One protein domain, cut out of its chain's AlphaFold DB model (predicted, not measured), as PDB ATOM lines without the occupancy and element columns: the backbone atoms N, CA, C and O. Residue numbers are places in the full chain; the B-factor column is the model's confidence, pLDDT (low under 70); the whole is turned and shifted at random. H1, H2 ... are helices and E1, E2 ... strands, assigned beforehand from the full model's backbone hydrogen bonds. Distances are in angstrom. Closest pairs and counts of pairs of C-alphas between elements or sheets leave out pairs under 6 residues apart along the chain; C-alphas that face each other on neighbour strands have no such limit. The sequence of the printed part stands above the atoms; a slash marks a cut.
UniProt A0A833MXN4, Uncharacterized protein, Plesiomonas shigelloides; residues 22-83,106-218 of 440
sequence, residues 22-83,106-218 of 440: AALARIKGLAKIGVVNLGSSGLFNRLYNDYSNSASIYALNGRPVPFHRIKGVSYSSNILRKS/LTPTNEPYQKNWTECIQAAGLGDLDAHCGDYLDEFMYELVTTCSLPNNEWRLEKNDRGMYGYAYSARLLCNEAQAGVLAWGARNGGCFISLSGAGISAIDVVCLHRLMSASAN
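AT A GLANCE: This is residues 22 to 83 and 106 to 218 of the 440 residues of an uncharacterized protein of Plesiomonas shigelloides (UniProt A0A833MXN4). A five-stranded sheet, curled like part of a barrel, wraps round one long helix, H4. H1, H2 and H3 cluster near the end where H4 begins, while H6 packs on residues 144 to 148 of H4 and the short H5 lies over E4. The printed part has 175 residues, with six named helices and five named strands in the order H1 H2 E1 H3 H4 E2 E3 E4 E5 H5 H6. The sheet, in the order E1 E2 E3 E4 E5, is mixed, and the class is mixed, helices and strands. The whole is compact, with a radius of gyration of the C-alphas of 17.6 A and spans of 54 by 39 by 31 A.

IN THESE COORDINATES: The strands are E1, residues 74 to 77, E2, 154 to 159, E3, 169 to 175, E4, 178 to 186 and 25.3 A long, and E5, 191 to 196. H4, residues 126 to 148, is 31.8 A long and begins with C-alpha 126 at (160.757, 181.523, 163.242). H1, residues 22 to 32, is 15.3 A long and begins with C-alpha 22 at (146.396, 176.901, 160.634). H2 is residues 43 to 48, H3 113 to 123 at 15.2 A, and H5 198 to 202. H6, residues 206 to 215, is 14.1 A long and ends with C-alpha 215 at (139.114, 167.564, 155.184).

HOW THE PARTS SIT: E1 and E2 are parallel, with N 155 and O 74 2.9 A apart, within hydrogen-bond range. E2 E3 E4 E5 form a meander, each strand the antiparallel neighbour of the one before; within range are N 172 and O 158 at 2.8 A, N 171 and O 183 at 2.8 A, and N 193 and O 184 at 2.7 A. The twisted sheet and H4 make two layers, a helix on one face of a sheet; the closest C-alphas of H4 and E4 are Asp 130 and Gly 186, 4.8 A. H5 is on the same face, over E4, at a height over the sheet of 7.6 A. H4 and H6 touch at Cys 148 and Cys 208, C-alphas 5.3 A apart, at a steep tilt of 43 degrees, opposite ways. H1 touches H3 at Ala 31 and Trp 117, C-alphas 4.9 A apart, and H2 at Ala 23 and Tyr 48, 5.6 A. In the six helices every O i to N i+4 pair is within hydrogen-bond range.

THE WHOLE: The two C-alphas farthest apart, those of Gly 72 and Asn 110, are 54.7 A apart. Residues 84 to 105 are not printed, and C-alphas 83 and 106 are 35.1 A apart across the cut. The link from H2 to E1, residues 49 to 73, is long. Mean pLDDT of the printed part is 75.3; 56 residues are under 70, among them 29 to 67, 80 to 83 and 106 to 111.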
ATOM      1  N   ALA A  22     147.392 175.849 160.419       71.50
ATOM      2  CA  ALA A  22     146.396 176.901 160.634       71.50
ATOM      3  C   ALA A  22     146.992 178.167 161.278       71.50
ATOM      4  O   ALA A  22     146.684 179.279 160.848       71.50
ATOM      5  N   ALA A  23     147.896 178.008 162.250       68.00
ATOM      6  CA  ALA A  23     148.600 179.123 162.878       68.00
ATOM      7  C   ALA A  23     149.381 179.959 161.848       68.00
ATOM      8  O   ALA A  23     149.254 181.182 161.797       68.00
ATOM      9  N   LEU A  24     150.112 179.297 160.949       76.88
ATOM     10  CA  LEU A  24     150.872 179.961 159.895       76.88
ATOM     11  C   LEU A  24     149.959 180.600 158.835       76.88
ATOM     12  O   LEU A  24     150.277 181.665 158.304       76.88
ATOM     13  N   ALA A  25     148.800 179.998 158.554       74.12
ATOM     14  CA  ALA A  25     147.795 180.574 157.661       74.12
ATOM     15  C   ALA A  25     147.222 181.894 158.209       74.12
ATOM     16  O   ALA A  25     147.050 182.841 157.439       74.12
ATOM     17  N   ARG A  26     146.998 181.997 159.529       69.56
ATOM     18  CA  ARG A  26     146.564 183.245 160.185       69.56
ATOM     19  C   ARG A  26     147.631 184.331 160.097       69.56
ATOM     20  O   ARG A  26     147.323 185.438 159.668       69.56
ATOM     21  N   ILE A  27     148.889 183.995 160.396       71.88
ATOM     22  CA  ILE A  27     150.031 184.922 160.252       71.88
ATOM     23  C   ILE A  27     150.127 185.431 158.808       71.88
ATOM     24  O   ILE A  27     150.294 186.624 158.562       71.88
ATOM     25  N   LYS A  28     149.942 184.538 157.829       74.19
ATOM     26  CA  LYS A  28     149.907 184.902 156.409       74.19
ATOM     27  C   LYS A  28     148.737 185.829 156.067       74.19
ATOM     28  O   LYS A  28     148.880 186.678 155.192       74.19
ATOM     29  N   GLY A  29     147.590 185.663 156.724       66.31
ATOM     30  CA  GLY A  29     146.443 186.567 156.629       66.31
ATOM     31  C   GLY A  29     146.774 187.972 157.136       66.31
ATOM     32  O   GLY A  29     146.567 188.930 156.398       66.31
ATOM     33  N   LEU A  30     147.374 188.076 158.326       64.94
ATOM     34  CA  LEU A  30     147.813 189.347 158.922       64.94
ATOM     35  C   LEU A  30     148.812 190.090 158.023       64.94
ATOM     36  O   LEU A  30     148.636 191.271 157.731       64.94
ATOM     37  N   ALA A  31     149.800 189.372 157.483       67.56
ATOM     38  CA  ALA A  31     150.785 189.948 156.572       67.56
ATOM     39  C   ALA A  31     150.165 190.504 155.274       67.56
ATOM     40  O   ALA A  31     150.678 191.469 154.706       67.56
ATOM     41  N   LYS A  32     149.064 189.911 154.784       65.94
ATOM     42  CA  LYS A  32     148.352 190.385 153.581       65.94
ATOM     43  C   LYS A  32     147.573 191.674 153.807       65.94
ATOM     44  O   LYS A  32     147.442 192.442 152.863       65.94
ATOM     45  N   ILE A  33     147.050 191.883 155.013       56.97
ATOM     46  CA  ILE A  33     146.291 193.091 155.370       56.97
ATOM     47  C   ILE A  33     147.188 194.206 155.925       56.97
ATOM     48  O   ILE A  33     146.679 195.216 156.395       56.97
ATOM     49  N   GLY A  34     148.513 194.026 155.872       54.06
ATOM     50  CA  GLY A  34     149.471 195.045 156.287       54.06
ATOM     51  C   GLY A  34     149.539 195.239 157.795       54.06
ATOM     52  O   GLY A  34     149.796 196.340 158.245       54.06
ATOM     53  N   VAL A  35     149.273 194.215 158.604       53.78
ATOM     54  CA  VAL A  35     149.318 194.365 160.064       53.78
ATOM     55  C   VAL A  35     150.619 193.784 160.602       53.78
ATOM     56  O   VAL A  35     150.860 192.581 160.493       53.78
ATOM     57  N   VAL A  36     151.444 194.641 161.207       51.38
ATOM     58  CA  VAL A  36     152.723 194.269 161.828       51.38
ATOM     59  C   VAL A  36     152.632 194.509 163.333       51.38
ATOM     60  O   VAL A  36     152.098 195.523 163.778       51.38
ATOM     61  N   ASN A  37     153.134 193.562 164.128       49.72
ATOM     62  CA  ASN A  37     153.241 193.716 165.575       49.72
ATOM     63  C   ASN A  37     154.661 194.182 165.943       49.72
ATOM     64  O   ASN A  37     155.625 193.467 165.671       49.72
ATOM     65  N   LEU A  38     154.780 195.350 166.582       45.09
ATOM     66  CA  LEU A  38     156.049 195.925 167.054       45.09
ATOM     67  C   LEU A  38     156.414 195.535 168.498       45.09
ATOM     68  O   LEU A  38     157.463 195.945 168.989       45.09
ATOM     69  N   GLY A  39     155.594 194.748 169.200       43.44
ATOM     70  CA  GLY A  39     155.820 194.488 170.617       43.44
ATOM     71  C   GLY A  39     155.329 193.129 171.091       43.44
ATOM     72  O   GLY A  39     154.181 192.749 170.885       43.44
ATOM     73  N   SER A  40     156.196 192.454 171.847       43.19
ATOM     74  CA  SER A  40     155.992 191.237 172.648       43.19
ATOM     75  C   SER A  40     156.093 189.879 171.928       43.19
ATOM     76  O   SER A  40     155.245 189.461 171.142       43.19
ATOM     77  N   SER A  41     157.128 189.144 172.341       43.00
ATOM     78  CA  SER A  41     157.564 187.770 172.042       43.00
ATOM     79  C   SER A  41     156.553 186.650 172.372       43.00
ATOM     80  O   SER A  41     156.935 185.506 172.592       43.00
ATOM     81  N   GLY A  42     155.251 186.953 172.419       46.12
ATOM     82  CA  GLY A  42     154.191 186.033 172.863       46.12
ATOM     83  C   GLY A  42     153.043 185.830 171.870       46.12
ATOM     84  O   GLY A  42     151.996 185.325 172.261       46.12
ATOM     85  N   LEU A  43     153.171 186.285 170.619       45.75
ATOM     86  CA  LEU A  43     152.120 186.178 169.591       45.75
ATOM     87  C   LEU A  43     151.869 184.718 169.162       45.75
ATOM     88  O   LEU A  43     150.731 184.336 168.910       45.75
ATOM     89  N   PHE A  44     152.916 183.887 169.125       42.25
ATOM     90  CA  PHE A  44     152.816 182.473 168.745       42.25
ATOM     91  C   PHE A  44     151.967 181.667 169.733       42.25
ATOM     92  O   PHE A  44     151.025 180.996 169.320       42.25
ATOM     93  N   ASN A  45     152.192 181.857 171.038       41.69
ATOM     94  CA  ASN A  45     151.332 181.288 172.081       41.69
ATOM     95  C   ASN A  45     149.894 181.848 172.038       41.69
ATOM     96  O   ASN A  45     148.965 181.152 172.428       41.69
ATOM     97  N   ARG A  46     149.689 183.081 171.546       42.53
ATOM     98  CA  ARG A  46     148.374 183.751 171.465       42.53
ATOM     99  C   ARG A  46     147.529 183.353 170.247       42.53
ATOM    100  O   ARG A  46     146.314 183.307 170.360       42.53
ATOM    101  N   LEU A  47     148.140 183.059 169.097       43.69
ATOM    102  CA  LEU A  47     147.429 182.688 167.860       43.69
ATOM    103  C   LEU A  47     147.103 181.190 167.761       43.69
ATOM    104  O   LEU A  47     146.232 180.797 166.983       43.69
ATOM    105  N   TYR A  48     147.830 180.353 168.502       41.97
ATOM    106  CA  TYR A  48     147.737 178.896 168.403       41.97
ATOM    107  C   TYR A  48     146.501 178.305 169.108       41.97
ATOM    108  O   TYR A  48     145.976 177.279 168.678       41.97
ATOM    109  N   ASN A  49     145.985 178.969 170.145       40.62
ATOM    110  CA  ASN A  49     145.000 178.383 171.060       40.62
ATOM    111  C   ASN A  49     143.523 178.436 170.606       40.62
ATOM    112  O   ASN A  49     142.652 177.956 171.322       40.62
ATOM    113  N   ASP A  50     143.217 178.953 169.415       37.91
ATOM    114  CA  ASP A  50     141.837 179.067 168.907       37.91
ATOM    115  C   ASP A  50     141.235 177.742 168.383       37.91
ATOM    116  O   ASP A  50     140.067 177.708 168.003       37.91
ATOM    117  N   TYR A  51     142.017 176.658 168.273       38.84
ATOM    118  CA  TYR A  51     141.590 175.442 167.553       38.84
ATOM    119  C   TYR A  51     141.511 174.166 168.408       38.84
ATOM    120  O   TYR A  51     141.028 173.141 167.930       38.84
ATOM    121  N   SER A  52     141.904 174.186 169.685       39.34
ATOM    122  CA  SER A  52     141.820 172.975 170.520       39.34
ATOM    123  C   SER A  52     140.385 172.577 170.914       39.34
ATOM    124  O   SER A  52     140.205 171.502 171.477       39.34
ATOM    125  N   ASN A  53     139.362 173.356 170.529       32.94
ATOM    126  CA  ASN A  53     137.945 172.990 170.668       32.94
ATOM    127  C   ASN A  53     137.251 172.558 169.360       32.94
ATOM    128  O   ASN A  53     136.043 172.324 169.361       32.94
ATOM    129  N   SER A  54     137.987 172.357 168.262       34.94
ATOM    130  CA  SER A  54     137.452 171.730 167.044       34.94
ATOM    131  C   SER A  54     138.319 170.557 166.587       34.94
ATOM    132  O   SER A  54     139.143 170.672 165.690       34.94
ATOM    133  N   ALA A  55     138.116 169.425 167.262       35.34
ATOM    134  CA  ALA A  55     138.205 168.052 166.763       35.34
ATOM    135  C   ALA A  55     139.074 167.794 165.510       35.34
ATOM    136  O   ALA A  55     138.589 167.925 164.390       35.34
ATOM    137  N   SER A  56     140.280 167.241 165.713       42.31
ATOM    138  CA  SER A  56     141.157 166.623 164.698       42.31
ATOM    139  C   SER A  56     141.612 167.543 163.548       42.31
ATOM    140  O   SER A  56     140.931 168.481 163.147       42.31
ATOM    141  N   ILE A  57     142.751 167.240 162.923       45.12
ATOM    142  CA  ILE A  57     143.177 167.857 161.645       45.12
ATOM    143  C   ILE A  57     142.137 167.623 160.510       45.12
ATOM    144  O   ILE A  57     142.262 168.158 159.408       45.12
ATOM    145  N   TYR A  58     141.075 166.858 160.789       51.38
ATOM    146  CA  TYR A  58     140.172 166.227 159.838       51.38
ATOM    147  C   TYR A  58     138.698 166.537 160.137       51.38
ATOM    148  O   TYR A  58     137.898 165.641 160.415       51.38
ATOM    149  N   ALA A  59     138.323 167.813 160.056       41.84
ATOM    150  CA  ALA A  59     136.934 168.240 160.186       41.84
ATOM    151  C   ALA A  59     136.397 168.744 158.840       41.84
ATOM    152  O   ALA A  59     136.726 169.842 158.398       41.84
ATOM    153  N   LEU A  60     135.518 167.969 158.197       39.72
ATOM    154  CA  LEU A  60     134.796 168.421 157.006       39.72
ATOM    155  C   LEU A  60     133.467 169.030 157.466       39.72
ATOM    156  O   LEU A  60     132.639 168.339 158.061       39.72
ATOM    157  N   ASN A  61     133.281 170.338 157.266       39.41
ATOM    158  CA  ASN A  61     132.144 171.098 157.814       39.41
ATOM    159  C   ASN A  61     131.977 170.936 159.345       39.41
ATOM    160  O   ASN A  61     130.856 170.834 159.843       39.41
ATOM    161  N   GLY A  62     133.084 170.846 160.092       40.91
ATOM    162  CA  GLY A  62     133.062 170.696 161.555       40.91
ATOM    163  C   GLY A  62     132.742 169.283 162.066       40.91
ATOM    164  O   GLY A  62     132.631 169.096 163.274       40.91
ATOM    165  N   ARG A  63     132.601 168.281 161.182       38.03
ATOM    166  CA  ARG A  63     132.398 166.874 161.568       38.03
ATOM    167  C   ARG A  63     133.679 166.056 161.366       38.03
ATOM    168  O   ARG A  63     134.256 166.149 160.279       38.03
ATOM    169  N   PRO A  64     134.094 165.230 162.346       48.62
ATOM    170  CA  PRO A  64     135.206 164.300 162.172       48.62
ATOM    171  C   PRO A  64     134.928 163.355 161.002       48.62
ATOM    172  O   PRO A  64     133.857 162.742 160.940       48.62
ATOM    173  N   VAL A  65     135.875 163.229 160.075       53.81
ATOM    174  CA  VAL A  65     135.786 162.239 158.994       53.81
ATOM    175  C   VAL A  65     136.387 160.923 159.499       53.81
ATOM    176  O   VAL A  65     137.565 160.905 159.846       53.81
ATOM    177  N   PRO A  66     135.626 159.815 159.576       56.84
ATOM    178  CA  PRO A  66     136.168 158.553 160.062       56.84
ATOM    179  C   PRO A  66     137.065 157.923 158.991       56.84
ATOM    180  O   PRO A  66     136.576 157.399 157.985       56.84
ATOM    181  N   PHE A  67     138.377 157.940 159.213       64.56
ATOM    182  CA  PHE A  67     139.326 157.169 158.417       64.56
ATOM    183  C   PHE A  67     139.612 155.822 159.089       64.56
ATOM    184  O   PHE A  67     139.922 155.746 160.277       64.56
ATOM    185  N   HIS A  68     139.485 154.733 158.328       70.00
ATOM    186  CA  HIS A  68     139.814 153.396 158.816       70.00
ATOM    187  C   HIS A  68     141.281 153.103 158.523       70.00
ATOM    188  O   HIS A  68     141.722 153.243 157.383       70.00
ATOM    189  N   ARG A  69     142.024 152.658 159.540       78.19
ATOM    190  CA  ARG A  69     143.429 152.282 159.368       78.19
ATOM    191  C   ARG A  69     143.558 151.005 158.544       78.19
ATOM    192  O   ARG A  69     142.868 150.015 158.803       78.19
ATOM    193  N   ILE A  70     144.471 151.022 157.581       72.31
ATOM    194  CA  ILE A  70     144.747 149.894 156.694       72.31
ATOM    195  C   ILE A  70     145.662 148.891 157.406       72.31
ATOM    196  O   ILE A  70     146.705 149.242 157.958       72.31
ATOM    197  N   LYS A  71     145.271 147.611 157.403       73.25
ATOM    198  CA  LYS A  71     146.087 146.530 157.977       73.25
ATOM    199  C   LYS A  71     147.362 146.320 157.154       73.25
ATOM    200  O   LYS A  71     147.319 146.351 155.928       73.25
ATOM    201  N   GLY A  72     148.472 146.036 157.838       62.34
ATOM    202  CA  GLY A  72     149.751 145.718 157.193       62.34
ATOM    203  C   GLY A  72     150.496 146.925 156.618       62.34
ATOM    204  O   GLY A  72     151.430 146.733 155.852       62.34
ATOM    205  N   VAL A  73     150.089 148.150 156.960       70.69
ATOM    206  CA  VAL A  73     150.818 149.378 156.617       70.69
ATOM    207  C   VAL A  73     151.627 149.834 157.826       70.69
ATOM    208  O   VAL A  73     151.098 149.893 158.939       70.69
ATOM    209  N   SER A  74     152.894 150.182 157.612       72.88
ATOM    210  CA  SER A  74     153.761 150.773 158.634       72.88
ATOM    211  C   SER A  74     154.276 152.141 158.188       72.88
ATOM    212  O   SER A  74     154.476 152.400 157.003       72.88
ATOM    213  N   TYR A  75     154.472 153.028 159.163       85.62
ATOM    214  CA  TYR A  75     155.078 154.342 158.977       85.62
ATOM    215  C   TYR A  75     156.138 154.548 160.053       85.62
ATOM    216  O   TYR A  75     155.868 154.347 161.239       85.62
ATOM    217  N   SER A  76     157.334 154.951 159.640       82.19
ATOM    218  CA  SER A  76     158.394 155.386 160.547       82.19
ATOM    219  C   SER A  76     158.992 156.702 160.068       82.19
ATOM    220  O   SER A  76     159.079 156.973 158.870       82.19
ATOM    221  N   SER A  77     159.391 157.530 161.027       83.38
ATOM    222  CA  SER A  77     159.842 158.888 160.772       83.38
ATOM    223  C   SER A  77     160.972 159.260 161.716       83.38
ATOM    224  O   SER A  77     160.925 158.958 162.909       83.38
ATOM    225  N   ASN A  78     161.996 159.920 161.177       80.69
ATOM    226  CA  ASN A  78     163.120 160.453 161.946       80.69
ATOM    227  C   ASN A  78     163.209 161.989 161.896       80.69
ATOM    228  O   ASN A  78     164.240 162.560 162.258       80.69
ATOM    229  N   ILE A  79     162.155 162.675 161.431       75.81
ATOM    230  CA  ILE A  79     162.187 164.140 161.296       75.81
ATOM    231  C   ILE A  79     162.019 164.865 162.639       75.81
ATOM    232  O   ILE A  79     162.532 165.981 162.785       75.81
ATOM    233  N   LEU A  80     161.377 164.213 163.618       60.78
ATOM    234  CA  LEU A  80     161.208 164.699 164.987       60.78
ATOM    235  C   LEU A  80     162.508 164.519 165.786       60.78
ATOM    236  O   LEU A  80     163.088 163.432 165.834       60.78
ATOM    237  N   ARG A  81     162.974 165.580 166.456       44.09
ATOM    238  CA  ARG A  81     164.032 165.439 167.467       44.09
ATOM    239  C   ARG A  81     163.449 164.629 168.626       44.09
ATOM    240  O   ARG A  81     162.421 165.014 169.170       44.09
ATOM    241  N   LYS A  82     164.129 163.558 169.055       37.94
ATOM    242  CA  LYS A  82     163.961 163.041 170.422       37.94
ATOM    243  C   LYS A  82     164.368 164.161 171.385       37.94
ATOM    244  O   LYS A  82     165.540 164.290 171.722       37.94
ATOM    245  N   SER A  83     163.427 165.011 171.765       32.25
ATOM    246  CA  SER A  83     163.530 165.837 172.959       32.25
ATOM    247  C   SER A  83     162.394 165.430 173.878       32.25
ATOM    248  O   SER A  83     161.224 165.560 173.516       32.25
ATOM    249  N   LEU A 106     147.487 196.640 167.340       50.12
ATOM    250  CA  LEU A 106     147.831 196.429 165.931       50.12
ATOM    251  C   LEU A 106     148.065 197.766 165.208       50.12
ATOM    252  O   LEU A 106     147.231 198.664 165.297       50.12
ATOM    253  N   THR A 107     149.145 197.877 164.425       47.38
ATOM    254  CA  THR A 107     149.362 199.025 163.525       47.38
ATOM    255  C   THR A 107     149.276 198.591 162.058       47.38
ATOM    256  O   THR A 107     150.048 197.718 161.648       47.38
ATOM    257  N   PRO A 108     148.370 199.180 161.256       49.56
ATOM    258  CA  PRO A 108     148.368 199.020 159.805       49.56
ATOM    259  C   PRO A 108     149.634 199.621 159.175       49.56
ATOM    260  O   PRO A 108     150.116 200.668 159.603       49.56
ATOM    261  N   THR A 109     150.150 198.982 158.131       52.81
ATOM    262  CA  THR A 109     151.316 199.391 157.348       52.81
ATOM    263  C   THR A 109     150.978 199.325 155.857       52.81
ATOM    264  O   THR A 109     150.233 198.456 155.404       52.81
ATOM    265  N   ASN A 110     151.566 200.232 155.073       56.28
ATOM    266  CA  ASN A 110     151.473 200.228 153.604       56.28
ATOM    267  C   ASN A 110     152.635 199.459 152.949       56.28
ATOM    268  O   ASN A 110     152.915 199.614 151.761       56.28
ATOM    269  N   GLU A 111     153.357 198.666 153.734       65.50
ATOM    270  CA  GLU A 111     154.567 197.986 153.294       65.50
ATOM    271  C   GLU A 111     154.248 196.783 152.389       65.50
ATOM    272  O   GLU A 111     153.186 196.160 152.522       65.50
ATOM    273  N   PRO A 112     155.160 196.397 151.474       71.81
ATOM    274  CA  PRO A 112     154.953 195.237 150.619       71.81
ATOM    275  C   PRO A 112     154.733 193.958 151.436       71.81
ATOM    276  O   PRO A 112     155.448 193.701 152.406       71.81
ATOM    277  N   TYR A 113     153.827 193.088 150.972       74.44
ATOM    278  CA  TYR A 113     153.503 191.806 151.624       74.44
ATOM    279  C   TYR A 113     154.740 191.019 152.079       74.44
ATOM    280  O   TYR A 113     154.736 190.445 153.160       74.44
ATOM    281  N   GLN A 114     155.803 190.981 151.269       78.88
ATOM    282  CA  GLN A 114     157.003 190.205 151.587       78.88
ATOM    283  C   GLN A 114     157.746 190.737 152.822       78.88
ATOM    284  O   GLN A 114     158.303 189.945 153.587       78.88
ATOM    285  N   LYS A 115     157.739 192.059 153.025       76.25
ATOM    286  CA  LYS A 115     158.315 192.703 154.207       76.25
ATOM    287  C   LYS A 115     157.461 192.390 155.435       76.25
ATOM    288  O   LYS A 115     157.976 191.774 156.363       76.25
ATOM    289  N   ASN A 116     156.151 192.638 155.354       68.00
ATOM    290  CA  ASN A 116     155.200 192.307 156.427       68.00
ATOM    291  C   ASN A 116     155.278 190.829 156.815       68.00
ATOM    292  O   ASN A 116     155.346 190.486 157.988       68.00
ATOM    293  N   TRP A 117     155.340 189.932 155.829       81.50
ATOM    294  CA  TRP A 117     155.480 188.497 156.053       81.50
ATOM    295  C   TRP A 117     156.727 188.159 156.862       81.50
ATOM    296  O   TRP A 117     156.654 187.375 157.804       81.50
ATOM    297  N   THR A 118     157.858 188.762 156.499       83.69
ATOM    298  CA  THR A 118     159.146 188.521 157.150       83.69
ATOM    299  C   THR A 118     159.134 189.026 158.591       83.69
ATOM    300  O   THR A 118     159.591 188.317 159.485       83.69
ATOM    301  N   GLU A 119     158.559 190.202 158.832       73.69
ATOM    302  CA  GLU A 119     158.413 190.774 160.172       73.69
ATOM    303  C   GLU A 119     157.459 189.935 161.037       73.69
ATOM    304  O   GLU A 119     157.801 189.575 162.163       73.69
ATOM    305  N   CYS A 120     156.313 189.512 160.492       70.00
ATOM    306  CA  CYS A 120     155.348 188.676 161.204       70.00
ATOM    307  C   CYS A 120     155.941 187.327 161.646       70.00
ATOM    308  O   CYS A 120     155.746 186.921 162.792       70.00
ATOM    309  N   ILE A 121     156.665 186.617 160.769       75.06
ATOM    310  CA  ILE A 121     157.262 185.316 161.127       75.06
ATOM    311  C   ILE A 121     158.451 185.458 162.084       75.06
ATOM    312  O   ILE A 121     158.702 184.552 162.875       75.06
ATOM    313  N   GLN A 122     159.184 186.576 162.032       75.19
ATOM    314  CA  GLN A 122     160.253 186.865 162.990       75.19
ATOM    315  C   GLN A 122     159.676 187.164 164.373       75.19
ATOM    316  O   GLN A 122     160.105 186.553 165.350       75.19
ATOM    317  N   ALA A 123     158.660 188.028 164.449       65.38
ATOM    318  CA  ALA A 123     157.970 188.368 165.691       65.38
ATOM    319  C   ALA A 123     157.280 187.154 166.337       65.38
ATOM    320  O   ALA A 123     157.214 187.047 167.560       65.38
ATOM    321  N   ALA A 124     156.791 186.220 165.519       64.06
ATOM    322  CA  ALA A 124     156.191 184.972 165.976       64.06
ATOM    323  C   ALA A 124     157.213 183.881 166.359       64.06
ATOM    324  O   ALA A 124     156.801 182.824 166.814       64.06
ATOM    325  N   GLY A 125     158.521 184.101 166.201       70.19
ATOM    326  CA  GLY A 125     159.529 183.082 166.503       70.19
ATOM    327  C   GLY A 125     159.667 182.062 165.373       70.19
ATOM    328  O   GLY A 125     159.022 181.015 165.343       70.19
ATOM    329  N   LEU A 126     160.564 182.354 164.430       77.19
ATOM    330  CA  LEU A 126     160.757 181.523 163.242       77.19
ATOM    331  C   LEU A 126     161.129 180.064 163.568       77.19
ATOM    332  O   LEU A 126     160.648 179.156 162.899       77.19
ATOM    333  N   GLY A 127     161.978 179.844 164.578       75.56
ATOM    334  CA  GLY A 127     162.413 178.498 164.965       75.56
ATOM    335  C   GLY A 127     161.269 177.630 165.495       75.56
ATOM    336  O   GLY A 127     161.176 176.458 165.132       75.56
ATOM    337  N   ASP A 128     160.368 178.217 166.284       73.62
ATOM    338  CA  ASP A 128     159.194 177.523 166.825       73.62
ATOM    339  C   ASP A 128     158.171 177.229 165.723       73.62
ATOM    340  O   ASP A 128     157.619 176.131 165.648       73.62
ATOM    341  N   LEU A 129     157.975 178.174 164.797       75.50
ATOM    342  CA  LEU A 129     157.137 177.966 163.617       75.50
ATOM    343  C   LEU A 129     157.691 176.871 162.693       75.50
ATOM    344  O   LEU A 129     156.920 176.081 162.146       75.50
ATOM    345  N   ASP A 130     159.010 176.814 162.506       83.69
ATOM    346  CA  ASP A 130     159.675 175.766 161.728       83.69
ATOM    347  C   ASP A 130     159.500 174.382 162.380       83.69
ATOM    348  O   ASP A 130     159.216 173.410 161.672       83.69
ATOM    349  N   ALA A 131     159.620 174.294 163.710       78.25
ATOM    350  CA  ALA A 131     159.357 173.069 164.468       78.25
ATOM    351  C   ALA A 131     157.892 172.633 164.327       78.25
ATOM    352  O   ALA A 131     157.627 171.496 163.942       78.25
ATOM    353  N   HIS A 132     156.952 173.567 164.494       78.06
ATOM    354  CA  HIS A 132     155.526 173.303 164.324       78.06
ATOM    355  C   HIS A 132     155.172 172.817 162.908       78.06
ATOM    356  O   HIS A 132     154.340 171.927 162.747       78.06
ATOM    357  N   CYS A 133     155.820 173.355 161.866       84.94
ATOM    358  CA  CYS A 133     155.658 172.835 160.506       84.94
ATOM    359  C   CYS A 133     156.130 171.376 160.393       84.94
ATOM    360  O   CYS A 133     155.495 170.592 159.693       84.94
ATOM    361  N   GLY A 134     157.224 171.016 161.068       86.06
ATOM    362  CA  GLY A 134     157.733 169.643 161.109       86.06
ATOM    363  C   GLY A 134     156.768 168.680 161.800       86.06
ATOM    364  O   GLY A 134     156.457 167.638 161.232       86.06
ATOM    365  N   ASP A 135     156.249 169.062 162.969       79.69
ATOM    366  CA  ASP A 135     155.282 168.257 163.730       79.69
ATOM    367  C   ASP A 135     153.995 168.035 162.927       79.69
ATOM    368  O   ASP A 135     153.536 166.907 162.757       79.69
ATOM    369  N   TYR A 136     153.453 169.112 162.350       83.31
ATOM    370  CA  TYR A 136     152.251 169.051 161.523       83.31
ATOM    371  C   TYR A 136     152.451 168.173 160.277       83.31
ATOM    372  O   TYR A 136     151.553 167.436 159.875       83.31
ATOM    373  N   LEU A 137     153.625 168.258 159.642       89.38
ATOM    374  CA  LEU A 137     153.962 167.426 158.492       89.38
ATOM    375  C   LEU A 137     154.001 165.942 158.866       89.38
ATOM    376  O   LEU A 137     153.476 165.128 158.109       89.38
ATOM    377  N   ASP A 138     154.607 165.598 160.003       85.75
ATOM    378  CA  ASP A 138     154.691 164.210 160.458       85.75
ATOM    379  C   ASP A 138     153.304 163.633 160.763       85.75
ATOM    380  O   ASP A 138     152.976 162.542 160.300       85.75
ATOM    381  N   GLU A 139     152.455 164.400 161.453       82.38
ATOM    382  CA  GLU A 139     151.079 164.000 161.766       82.38
ATOM    383  C   GLU A 139     150.232 163.826 160.497       82.38
ATOM    384  O   GLU A 139     149.518 162.830 160.344       82.38
ATOM    385  N   PHE A 140     150.356 164.752 159.540       86.25
ATOM    386  CA  PHE A 140     149.682 164.646 158.248       86.25
ATOM    387  C   PHE A 140     150.135 163.403 157.471       86.25
ATOM    388  O   PHE A 140     149.312 162.700 156.882       86.25
ATOM    389  N   MET A 141     151.439 163.110 157.462       90.00
ATOM    390  CA  MET A 141     151.983 161.937 156.773       90.00
ATOM    391  C   MET A 141     151.591 160.628 157.443       90.00
ATOM    392  O   MET A 141     151.277 159.668 156.738       90.00
ATOM    393  N   TYR A 142     151.567 160.593 158.775       86.75
ATOM    394  CA  TYR A 142     151.075 159.449 159.529       86.75
ATOM    395  C   TYR A 142     149.636 159.117 159.130       86.75
ATOM    396  O   TYR A 142     149.338 157.966 158.800       86.75
ATOM    397  N   GLU A 143     148.749 160.113 159.088       84.94
ATOM    398  CA  GLU A 143     147.368 159.881 158.668       84.94
ATOM    399  C   GLU A 143     147.297 159.463 157.199       84.94
ATOM    400  O   GLU A 143     146.676 158.451 156.884       84.94
ATOM    401  N   LEU A 144     147.977 160.180 156.295       90.00
ATOM    402  CA  LEU A 144     148.000 159.858 154.865       90.00
ATOM    403  C   LEU A 144     148.398 158.405 154.626       90.00
ATOM    404  O   LEU A 144     147.723 157.690 153.885       90.00
ATOM    405  N   VAL A 145     149.479 157.955 155.258       89.56
ATOM    406  CA  VAL A 145     149.981 156.596 155.080       89.56
ATOM    407  C   VAL A 145     149.029 155.585 155.708       89.56
ATOM    408  O   VAL A 145     148.614 154.642 155.037       89.56
ATOM    409  N   THR A 146     148.637 155.775 156.968       84.94
ATOM    410  CA  THR A 146     147.840 154.769 157.689       84.94
ATOM    411  C   THR A 146     146.417 154.622 157.160       84.94
ATOM    412  O   THR A 146     145.797 153.581 157.388       84.94
ATOM    413  N   THR A 147     145.904 155.620 156.439       85.69
ATOM    414  CA  THR A 147     144.527 155.634 155.926       85.69
ATOM    415  C   THR A 147     144.442 155.429 154.421       85.69
ATOM    416  O   THR A 147     143.528 154.750 153.955       85.69
ATOM    417  N   CYS A 148     145.387 155.987 153.660       91.19
ATOM    418  CA  CYS A 148     145.315 156.008 152.206       91.19
ATOM    419  C   CYS A 148     146.371 155.141 151.523       91.19
ATOM    420  O   CYS A 148     146.288 154.976 150.311       91.19
ATOM    421  N   SER A 149     147.342 154.556 152.229       92.38
ATOM    422  CA  SER A 149     148.238 153.580 151.598       92.38
ATOM    423  C   SER A 149     147.481 152.331 151.158       92.38
ATOM    424  O   SER A 149     146.618 151.819 151.871       92.38
ATOM    425  N   LEU A 150     147.874 151.772 150.014       90.75
ATOM    426  CA  LEU A 150     147.514 150.399 149.677       90.75
ATOM    427  C   LEU A 150     148.116 149.423 150.714       90.75
ATOM    428  O   LEU A 150     149.135 149.752 151.339       90.75
ATOM    429  N   PRO A 151     147.496 148.247 150.935       84.44
ATOM    430  CA  PRO A 151     147.965 147.282 151.929       84.44
ATOM    431  C   PRO A 151     149.399 146.804 151.678       84.44
ATOM    432  O   PRO A 151     149.835 146.720 150.531       84.44
ATOM    433  N   ASN A 152     150.078 146.388 152.751       86.44
ATOM    434  CA  ASN A 152     151.417 145.780 152.728       86.44
ATOM    435  C   ASN A 152     152.549 146.702 152.244       86.44
ATOM    436  O   ASN A 152     153.567 146.212 151.760       86.44
ATOM    437  N   ASN A 153     152.384 148.018 152.376       91.12
ATOM    438  CA  ASN A 153     153.458 148.977 152.136       91.12
ATOM    439  C   ASN A 153     154.108 149.415 153.452       91.12
ATOM    440  O   ASN A 153     153.421 149.792 154.406       91.12
ATOM    441  N   GLU A 154     155.435 149.438 153.460       92.38
ATOM    442  CA  GLU A 154     156.249 150.064 154.495       92.38
ATOM    443  C   GLU A 154     156.696 151.447 154.025       92.38
ATOM    444  O   GLU A 154     157.374 151.582 153.004       92.38
ATOM    445  N   TRP A 155     156.345 152.475 154.795       94.94
ATOM    446  CA  TRP A 155     156.735 153.850 154.520       94.94
ATOM    447  C   TRP A 155     157.780 154.332 155.515       94.94
ATOM    448  O   TRP A 155     157.626 154.189 156.733       94.94
ATOM    449  N   ARG A 156     158.827 154.970 154.993       94.69
ATOM    450  CA  ARG A 156     159.863 155.601 155.812       94.69
ATOM    451  C   ARG A 156     160.117 157.026 155.371       94.69
ATOM    452  O   ARG A 156     160.260 157.304 154.180       94.69
ATOM    453  N   LEU A 157     160.179 157.924 156.346       94.88
ATOM    454  CA  LEU A 157     160.561 159.310 156.145       94.88
ATOM    455  C   LEU A 157     161.977 159.531 156.678       94.88
ATOM    456  O   LEU A 157     162.224 159.392 157.876       94.88
ATOM    457  N   GLU A 158     162.889 159.896 155.779       94.56
ATOM    458  CA  GLU A 158     164.309 160.083 156.077       94.56
ATOM    459  C   GLU A 158     164.716 161.543 155.893       94.56
ATOM    460  O   GLU A 158     164.718 162.082 154.783       94.56
ATOM    461  N   LYS A 159     165.061 162.206 156.996       95.00
ATOM    462  CA  LYS A 159     165.523 163.592 157.003       95.00
ATOM    463  C   LYS A 159     166.819 163.765 156.209       95.00
ATOM    464  O   LYS A 159     167.767 163.008 156.383       95.00
ATOM    465  N   ASN A 160     166.873 164.818 155.396       94.31
ATOM    466  CA  ASN A 160     168.090 165.238 154.704       94.31
ATOM    467  C   ASN A 160     168.876 166.262 155.541       94.31
ATOM    468  O   ASN A 160     168.300 167.018 156.327       94.31
ATOM    469  N   ASP A 161     170.175 166.385 155.264       92.19
ATOM    470  CA  ASP A 161     171.058 167.369 155.915       92.19
ATOM    471  C   ASP A 161     170.746 168.824 155.541       92.19
ATOM    472  O   ASP A 161     171.157 169.760 156.229       92.19
ATOM    473  N   ARG A 162     170.054 169.041 154.418       93.50
ATOM    474  CA  ARG A 162     169.775 170.371 153.864       93.50
ATOM    475  C   ARG A 162     168.302 170.533 153.509       93.50
ATOM    476  O   ARG A 162     167.599 169.569 153.205       93.50
ATOM    477  N   GLY A 163     167.849 171.783 153.517       93.56
ATOM    478  CA  GLY A 163     166.555 172.179 152.971       93.56
ATOM    479  C   GLY A 163     166.458 171.999 151.451       93.56
ATOM    480  O   GLY A 163     167.450 171.728 150.772       93.56
ATOM    481  N   MET A 164     165.251 172.161 150.906       93.88
ATOM    482  CA  MET A 164     164.974 172.023 149.470       93.88
ATOM    483  C   MET A 164     163.887 173.010 149.027       93.88
ATOM    484  O   MET A 164     163.029 173.373 149.820       93.88
ATOM    485  N   TYR A 165     163.911 173.460 147.767       91.38
ATOM    486  CA  TYR A 165     162.892 174.354 147.178       91.38
ATOM    487  C   TYR A 165     162.614 175.645 147.980       91.38
ATOM    488  O   TYR A 165     161.502 176.168 147.958       91.38
ATOM    489  N   GLY A 166     163.617 176.151 148.706       90.81
ATOM    490  CA  GLY A 166     163.494 177.334 149.569       90.81
ATOM    491  C   GLY A 166     162.945 177.061 150.976       90.81
ATOM    492  O   GLY A 166     162.885 177.981 151.790       90.81
ATOM    493  N   TYR A 167     162.580 175.818 151.295       94.88
ATOM    494  CA  TYR A 167     162.265 175.390 152.658       94.88
ATOM    495  C   TYR A 167     163.545 175.174 153.474       94.88
ATOM    496  O   TYR A 167     164.578 174.785 152.927       94.88
ATOM    497  N   ALA A 168     163.462 175.404 154.786       92.81
ATOM    498  CA  ALA A 168     164.593 175.263 155.703       92.81
ATOM    499  C   ALA A 168     165.020 173.797 155.883       92.81
ATOM    500  O   ALA A 168     166.210 173.509 155.995       92.81
ATOM    501  N   TYR A 169     164.056 172.874 155.844       96.44
ATOM    502  CA  TYR A 169     164.269 171.448 156.064       96.44
ATOM    503  C   TYR A 169     163.671 170.616 154.933       96.44
ATOM    504  O   TYR A 169     162.751 171.053 154.235       96.44
ATOM    505  N   SER A 170     164.204 169.409 154.741       97.50
ATOM    506  CA  SER A 170     163.658 168.448 153.789       97.50
ATOM    507  C   SER A 170     163.877 167.004 154.226       97.50
ATOM    508  O   SER A 170     164.711 166.718 155.086       97.50
ATOM    509  N   ALA A 171     163.111 166.101 153.625       97.00
ATOM    510  CA  ALA A 171     163.187 164.667 153.836       97.00
ATOM    511  C   ALA A 171     162.833 163.908 152.549       97.00
ATOM    512  O   ALA A 171     162.133 164.416 151.666       97.00
ATOM    513  N   ARG A 172     163.329 162.680 152.440       96.69
ATOM    514  CA  ARG A 172     162.972 161.713 151.401       96.69
ATOM    515  C   ARG A 172     161.891 160.784 151.926       96.69
ATOM    516  O   ARG A 172     161.982 160.316 153.055       96.69
ATOM    517  N   LEU A 173     160.892 160.514 151.092       97.00
ATOM    518  CA  LEU A 173     159.870 159.515 151.374       97.00
ATOM    519  C   LEU A 173     160.210 158.237 150.625       97.00
ATOM    520  O   LEU A 173     160.358 158.264 149.399       97.00
ATOM    521  N   LEU A 174     160.305 157.139 151.358       96.81
ATOM    522  CA  LEU A 174     160.503 155.801 150.828       96.81
ATOM    523  C   LEU A 174     159.226 154.983 151.016       96.81
ATOM    524  O   LEU A 174     158.549 155.116 152.035       96.81
ATOM    525  N   CYS A 175     158.923 154.139 150.037       95.94
ATOM    526  CA  CYS A 175     157.886 153.117 150.106       95.94
ATOM    527  C   CYS A 175     158.525 151.804 149.659       95.94
ATOM    528  O   CYS A 175     158.959 151.707 148.511       95.94
ATOM    529  N   ASN A 176     158.604 150.817 150.552       93.62
ATOM    530  CA  ASN A 176     159.286 149.541 150.311       93.62
ATOM    531  C   ASN A 176     160.706 149.751 149.742       93.62
ATOM    532  O   ASN A 176     161.030 149.242 148.671       93.62
ATOM    533  N   GLU A 177     161.521 150.577 150.409       92.00
ATOM    534  CA  GLU A 177     162.882 150.994 149.995       92.00
ATOM    535  C   GLU A 177     162.976 151.884 148.741       92.00
ATOM    536  O   GLU A 177     163.990 152.550 148.526       92.00
ATOM    537  N   ALA A 178     161.940 151.948 147.907       92.88
ATOM    538  CA  ALA A 178     161.956 152.759 146.697       92.88
ATOM    539  C   ALA A 178     161.631 154.227 147.002       92.88
ATOM    540  O   ALA A 178     160.745 154.536 147.800       92.88
ATOM    541  N   GLN A 179     162.301 155.156 146.312       95.75
ATOM    542  CA  GLN A 179     162.021 156.585 146.457       95.75
ATOM    543  C   GLN A 179     160.603 156.928 145.961       95.75
ATOM    544  O   GLN A 179     160.324 157.014 144.761       95.75
ATOM    545  N   ALA A 180     159.713 157.185 146.914       96.75
ATOM    546  CA  ALA A 180     158.296 157.462 146.707       96.75
ATOM    547  C   ALA A 180     157.999 158.965 146.616       96.75
ATOM    548  O   ALA A 180     156.984 159.367 146.052       96.75
ATOM    549  N   GLY A 181     158.868 159.820 147.152       97.06
ATOM    550  CA  GLY A 181     158.564 161.240 147.224       97.06
ATOM    551  C   GLY A 181     159.623 162.085 147.907       97.06
ATOM    552  O   GLY A 181     160.681 161.605 148.317       97.06
ATOM    553  N   VAL A 182     159.316 163.372 148.015       97.75
ATOM    554  CA  VAL A 182     160.127 164.362 148.729       97.75
ATOM    555  C   VAL A 182     159.207 165.247 149.547       97.75
ATOM    556  O   VAL A 182     158.173 165.694 149.046       97.75
ATOM    557  N   LEU A 183     159.618 165.521 150.780       97.88
ATOM    558  CA  LEU A 183     158.957 166.448 151.677       97.88
ATOM    559  C   LEU A 183     159.904 167.591 152.021       97.88
ATOM    560  O   LEU A 183     161.121 167.413 152.093       97.88
ATOM    561  N   ALA A 184     159.348 168.773 152.241       97.62
ATOM    562  CA  ALA A 184     160.100 169.932 152.689       97.62
ATOM    563  C   ALA A 184     159.228 170.813 153.583       97.62
ATOM    564  O   ALA A 184     158.021 170.895 153.372       97.62
ATOM    565  N   TRP A 185     159.810 171.452 154.594       96.75
ATOM    566  CA  TRP A 185     159.050 172.295 155.516       96.75
ATOM    567  C   TRP A 185     159.866 173.467 156.047       96.75
ATOM    568  O   TRP A 185     161.102 173.467 156.064       96.75
ATOM    569  N   GLY A 186     159.141 174.514 156.423       92.56
ATOM    570  CA  GLY A 186     159.704 175.744 156.943       92.56
ATOM    571  C   GLY A 186     158.729 176.902 156.801       92.56
ATOM    572  O   GLY A 186     158.148 177.146 155.736       92.56
ATOM    573  N   ALA A 187     158.587 177.656 157.878       86.88
ATOM    574  CA  ALA A 187     157.634 178.731 158.021       86.88
ATOM    575  C   ALA A 187     157.876 179.851 157.013       86.88
ATOM    576  O   ALA A 187     156.908 180.332 156.437       86.88
ATOM    577  N   ARG A 188     159.136 180.198 156.687       89.88
ATOM    578  CA  ARG A 188     159.446 181.226 155.663       89.88
ATOM    579  C   ARG A 188     158.773 180.958 154.319       89.88
ATOM    580  O   ARG A 188     158.373 181.904 153.642       89.88
ATOM    581  N   ASN A 189     158.643 179.684 153.954       89.94
ATOM    582  CA  ASN A 189     158.065 179.256 152.685       89.94
ATOM    583  C   ASN A 189     156.587 178.838 152.824       89.94
ATOM    584  O   ASN A 189     156.021 178.167 151.961       89.94
ATOM    585  N   GLY A 190     155.938 179.257 153.915       86.88
ATOM    586  CA  GLY A 190     154.495 179.158 154.095       86.88
ATOM    587  C   GLY A 190     153.985 177.787 154.534       86.88
ATOM    588  O   GLY A 190     152.792 177.533 154.373       86.88
ATOM    589  N   GLY A 191     154.842 176.925 155.089       91.75
ATOM    590  CA  GLY A 191     154.423 175.681 155.737       91.75
ATOM    591  C   GLY A 191     155.174 174.475 155.204       91.75
ATOM    592  O   GLY A 191     156.401 174.417 155.283       91.75
ATOM    593  N   CYS A 192     154.423 173.528 154.656       95.19
ATOM    594  CA  CYS A 192     154.913 172.216 154.268       95.19
ATOM    595  C   CYS A 192     154.679 171.968 152.779       95.19
ATOM    596  O   CYS A 192     153.687 172.420 152.204       95.19
ATOM    597  N   PHE A 193     155.579 171.214 152.167       97.69
ATOM    598  CA  PHE A 193     155.516 170.731 150.799       97.69
ATOM    599  C   PHE A 193     155.645 169.216 150.802       97.69
ATOM    600  O   PHE A 193     156.559 168.666 151.416       97.69
ATOM    601  N   ILE A 194     154.747 168.557 150.079       97.88
ATOM    602  CA  ILE A 194     154.748 167.115 149.876       97.88
ATOM    603  C   ILE A 194     154.728 166.864 148.372       97.88
ATOM    604  O   ILE A 194     153.953 167.475 147.636       97.88
ATOM    605  N   SER A 195     155.579 165.950 147.915       98.06
ATOM    606  CA  SER A 195     155.545 165.416 146.558       98.06
ATOM    607  C   SER A 195     155.572 163.897 146.575       98.06
ATOM    608  O   SER A 195     156.344 163.294 147.317       98.06
ATOM    609  N   LEU A 196     154.742 163.305 145.727       98.25
ATOM    610  CA  LEU A 196     154.617 161.879 145.482       98.25
ATOM    611  C   LEU A 196     155.010 161.634 144.021       98.25
ATOM    612  O   LEU A 196     154.407 162.192 143.098       98.25
ATOM    613  N   SER A 197     156.055 160.831 143.824       97.06
ATOM    614  CA  SER A 197     156.498 160.367 142.507       97.06
ATOM    615  C   SER A 197     155.453 159.429 141.894       97.06
ATOM    616  O   SER A 197     154.538 158.995 142.588       97.06
ATOM    617  N   GLY A 198     155.606 159.052 140.620       93.56
ATOM    618  CA  GLY A 198     154.730 158.044 140.003       93.56
ATOM    619  C   GLY A 198     154.711 156.722 140.769       93.56
ATOM    620  O   GLY A 198     153.650 156.137 140.960       93.56
ATOM    621  N   ALA A 199     155.860 156.305 141.309       91.38
ATOM    622  CA  ALA A 199     155.935 155.145 142.191       91.38
ATOM    623  C   ALA A 199     155.212 155.400 143.525       91.38
ATOM    624  O   ALA A 199     154.393 154.582 143.938       91.38
ATOM    625  N   GLY A 200     155.440 156.550 144.167       95.19
ATOM    626  CA  GLY A 200     154.805 156.866 145.447       95.19
ATOM    627  C   GLY A 200     153.287 156.993 145.362       95.19
ATOM    628  O   GLY A 200     152.580 156.375 146.147       95.19
ATOM    629  N   ILE A 201     152.760 157.735 144.386       96.31
ATOM    630  CA  ILE A 201     151.309 157.905 144.232       96.31
ATOM    631  C   ILE A 201     150.620 156.594 143.822       96.31
ATOM    632  O   ILE A 201     149.470 156.380 144.190       96.31
ATOM    633  N   SER A 202     151.317 155.685 143.124       94.06
ATOM    634  CA  SER A 202     150.775 154.360 142.780       94.06
ATOM    635  C   SER A 202     150.542 153.458 143.995       94.06
ATOM    636  O   SER A 202     149.724 152.544 143.929       94.06
ATOM    637  N   ALA A 203     151.224 153.740 145.109       94.38
ATOM    638  CA  ALA A 203     151.074 153.041 146.380       94.38
ATOM    639  C   ALA A 203     149.969 153.644 147.275       94.38
ATOM    640  O   ALA A 203     149.774 153.178 148.398       94.38
ATOM    641  N   ILE A 204     149.245 154.661 146.792       95.00
ATOM    642  CA  ILE A 204     148.218 155.404 147.531       95.00
ATOM    643  C   ILE A 204     146.850 155.261 146.841       95.00
ATOM    644  O   ILE A 204     146.719 155.429 145.629       95.00
ATOM    645  N   ASP A 205     145.794 155.028 147.623       94.12
ATOM    646  CA  ASP A 205     144.409 155.243 147.207       94.12
ATOM    647  C   ASP A 205     144.156 156.749 147.041       94.12
ATOM    648  O   ASP A 205     143.928 157.501 147.993       94.12
ATOM    649  N   VAL A 206     144.167 157.190 145.785       94.81
ATOM    650  CA  VAL A 206     143.964 158.588 145.394       94.81
ATOM    651  C   VAL A 206     142.577 159.120 145.798       94.81
ATOM    652  O   VAL A 206     142.431 160.314 146.064       94.81
ATOM    653  N   VAL A 207     141.552 158.265 145.901       92.12
ATOM    654  CA  VAL A 207     140.203 158.672 146.338       92.12
ATOM    655  C   VAL A 207     140.173 158.905 147.848       92.12
ATOM    656  O   VAL A 207     139.487 159.818 148.318       92.12
ATOM    657  N   CYS A 208     140.898 158.093 148.618       90.19
ATOM    658  CA  CYS A 208     141.139 158.367 150.035       90.19
ATOM    659  C   CYS A 208     141.924 159.671 150.203       90.19
ATOM    660  O   CYS A 208     141.487 160.551 150.942       90.19
ATOM    661  N   LEU A 209     143.010 159.844 149.444       94.00
ATOM    662  CA  LEU A 209     143.841 161.045 149.503       94.00
ATOM    663  C   LEU A 209     143.033 162.312 149.198       94.00
ATOM    664  O   LEU A 209     143.153 163.302 149.910       94.00
ATOM    665  N   HIS A 210     142.152 162.272 148.195       94.62
ATOM    666  CA  HIS A 210     141.227 163.369 147.911       94.62
ATOM    667  C   HIS A 210     140.341 163.713 149.118       94.62
ATOM    668  O   HIS A 210     140.177 164.888 149.442       94.62
ATOM    669  N   ARG A 211     139.775 162.705 149.799       89.69
ATOM    670  CA  ARG A 211     138.941 162.903 150.998       89.69
ATOM    671  C   ARG A 211     139.744 163.503 152.150       89.69
ATOM    672  O   ARG A 211     139.277 164.460 152.759       89.69
ATOM    673  N   LEU A 212     140.950 162.990 152.391       87.38
ATOM    674  CA  LEU A 212     141.879 163.511 153.390       87.38
ATOM    675  C   LEU A 212     142.221 164.981 153.113       87.38
ATOM    676  O   LEU A 212     141.994 165.840 153.958       87.38
ATOM    677  N   MET A 213     142.662 165.290 151.890       90.38
ATOM    678  CA  MET A 213     143.012 166.651 151.469       90.38
ATOM    679  C   MET A 213     141.819 167.612 151.506       90.38
ATOM    680  O   MET A 213     142.015 168.794 151.758       90.38
ATOM    681  N   SER A 214     140.599 167.122 151.265       87.25
ATOM    682  CA  SER A 214     139.375 167.931 151.364       87.25
ATOM    683  C   SER A 214     138.990 168.242 152.812       87.25
ATOM    684  O   SER A 214     138.342 169.253 153.065       87.25
ATOM    685  N   ALA A 215     139.353 167.368 153.755       77.50
ATOM    686  CA  ALA A 215     139.114 167.564 155.184       77.50
ATOM    687  C   ALA A 215     140.200 168.426 155.848       77.50
ATOM    688  O   ALA A 215     139.943 169.057 156.871       77.50
ATOM    689  N   SER A 216     141.405 168.465 155.275       73.00
ATOM    690  CA  SER A 216     142.498 169.305 155.757       73.00
ATOM    691  C   SER A 216     142.346 170.755 155.290       73.00
ATOM    692  O   SER A 216     142.241 171.049 154.099       73.00
ATOM    693  N   ALA A 217     142.407 171.696 156.229       65.94
ATOM    694  CA  ALA A 217     142.444 173.115 155.897       65.94
ATOM    695  C   ALA A 217     143.750 173.487 155.157       65.94
ATOM    696  O   ALA A 217     144.824 172.971 155.457       65.94
ATOM    697  N   ASN A 218     143.674 174.449 154.230       79.25
ATOM    698  CA  ASN A 218     144.826 175.078 153.561       79.25
ATOM    699  C   ASN A 218     145.711 174.152 152.699       79.25
ATOM    700  O   ASN A 218     146.915 174.395 152.561       79.25
TER     701      ASN A 218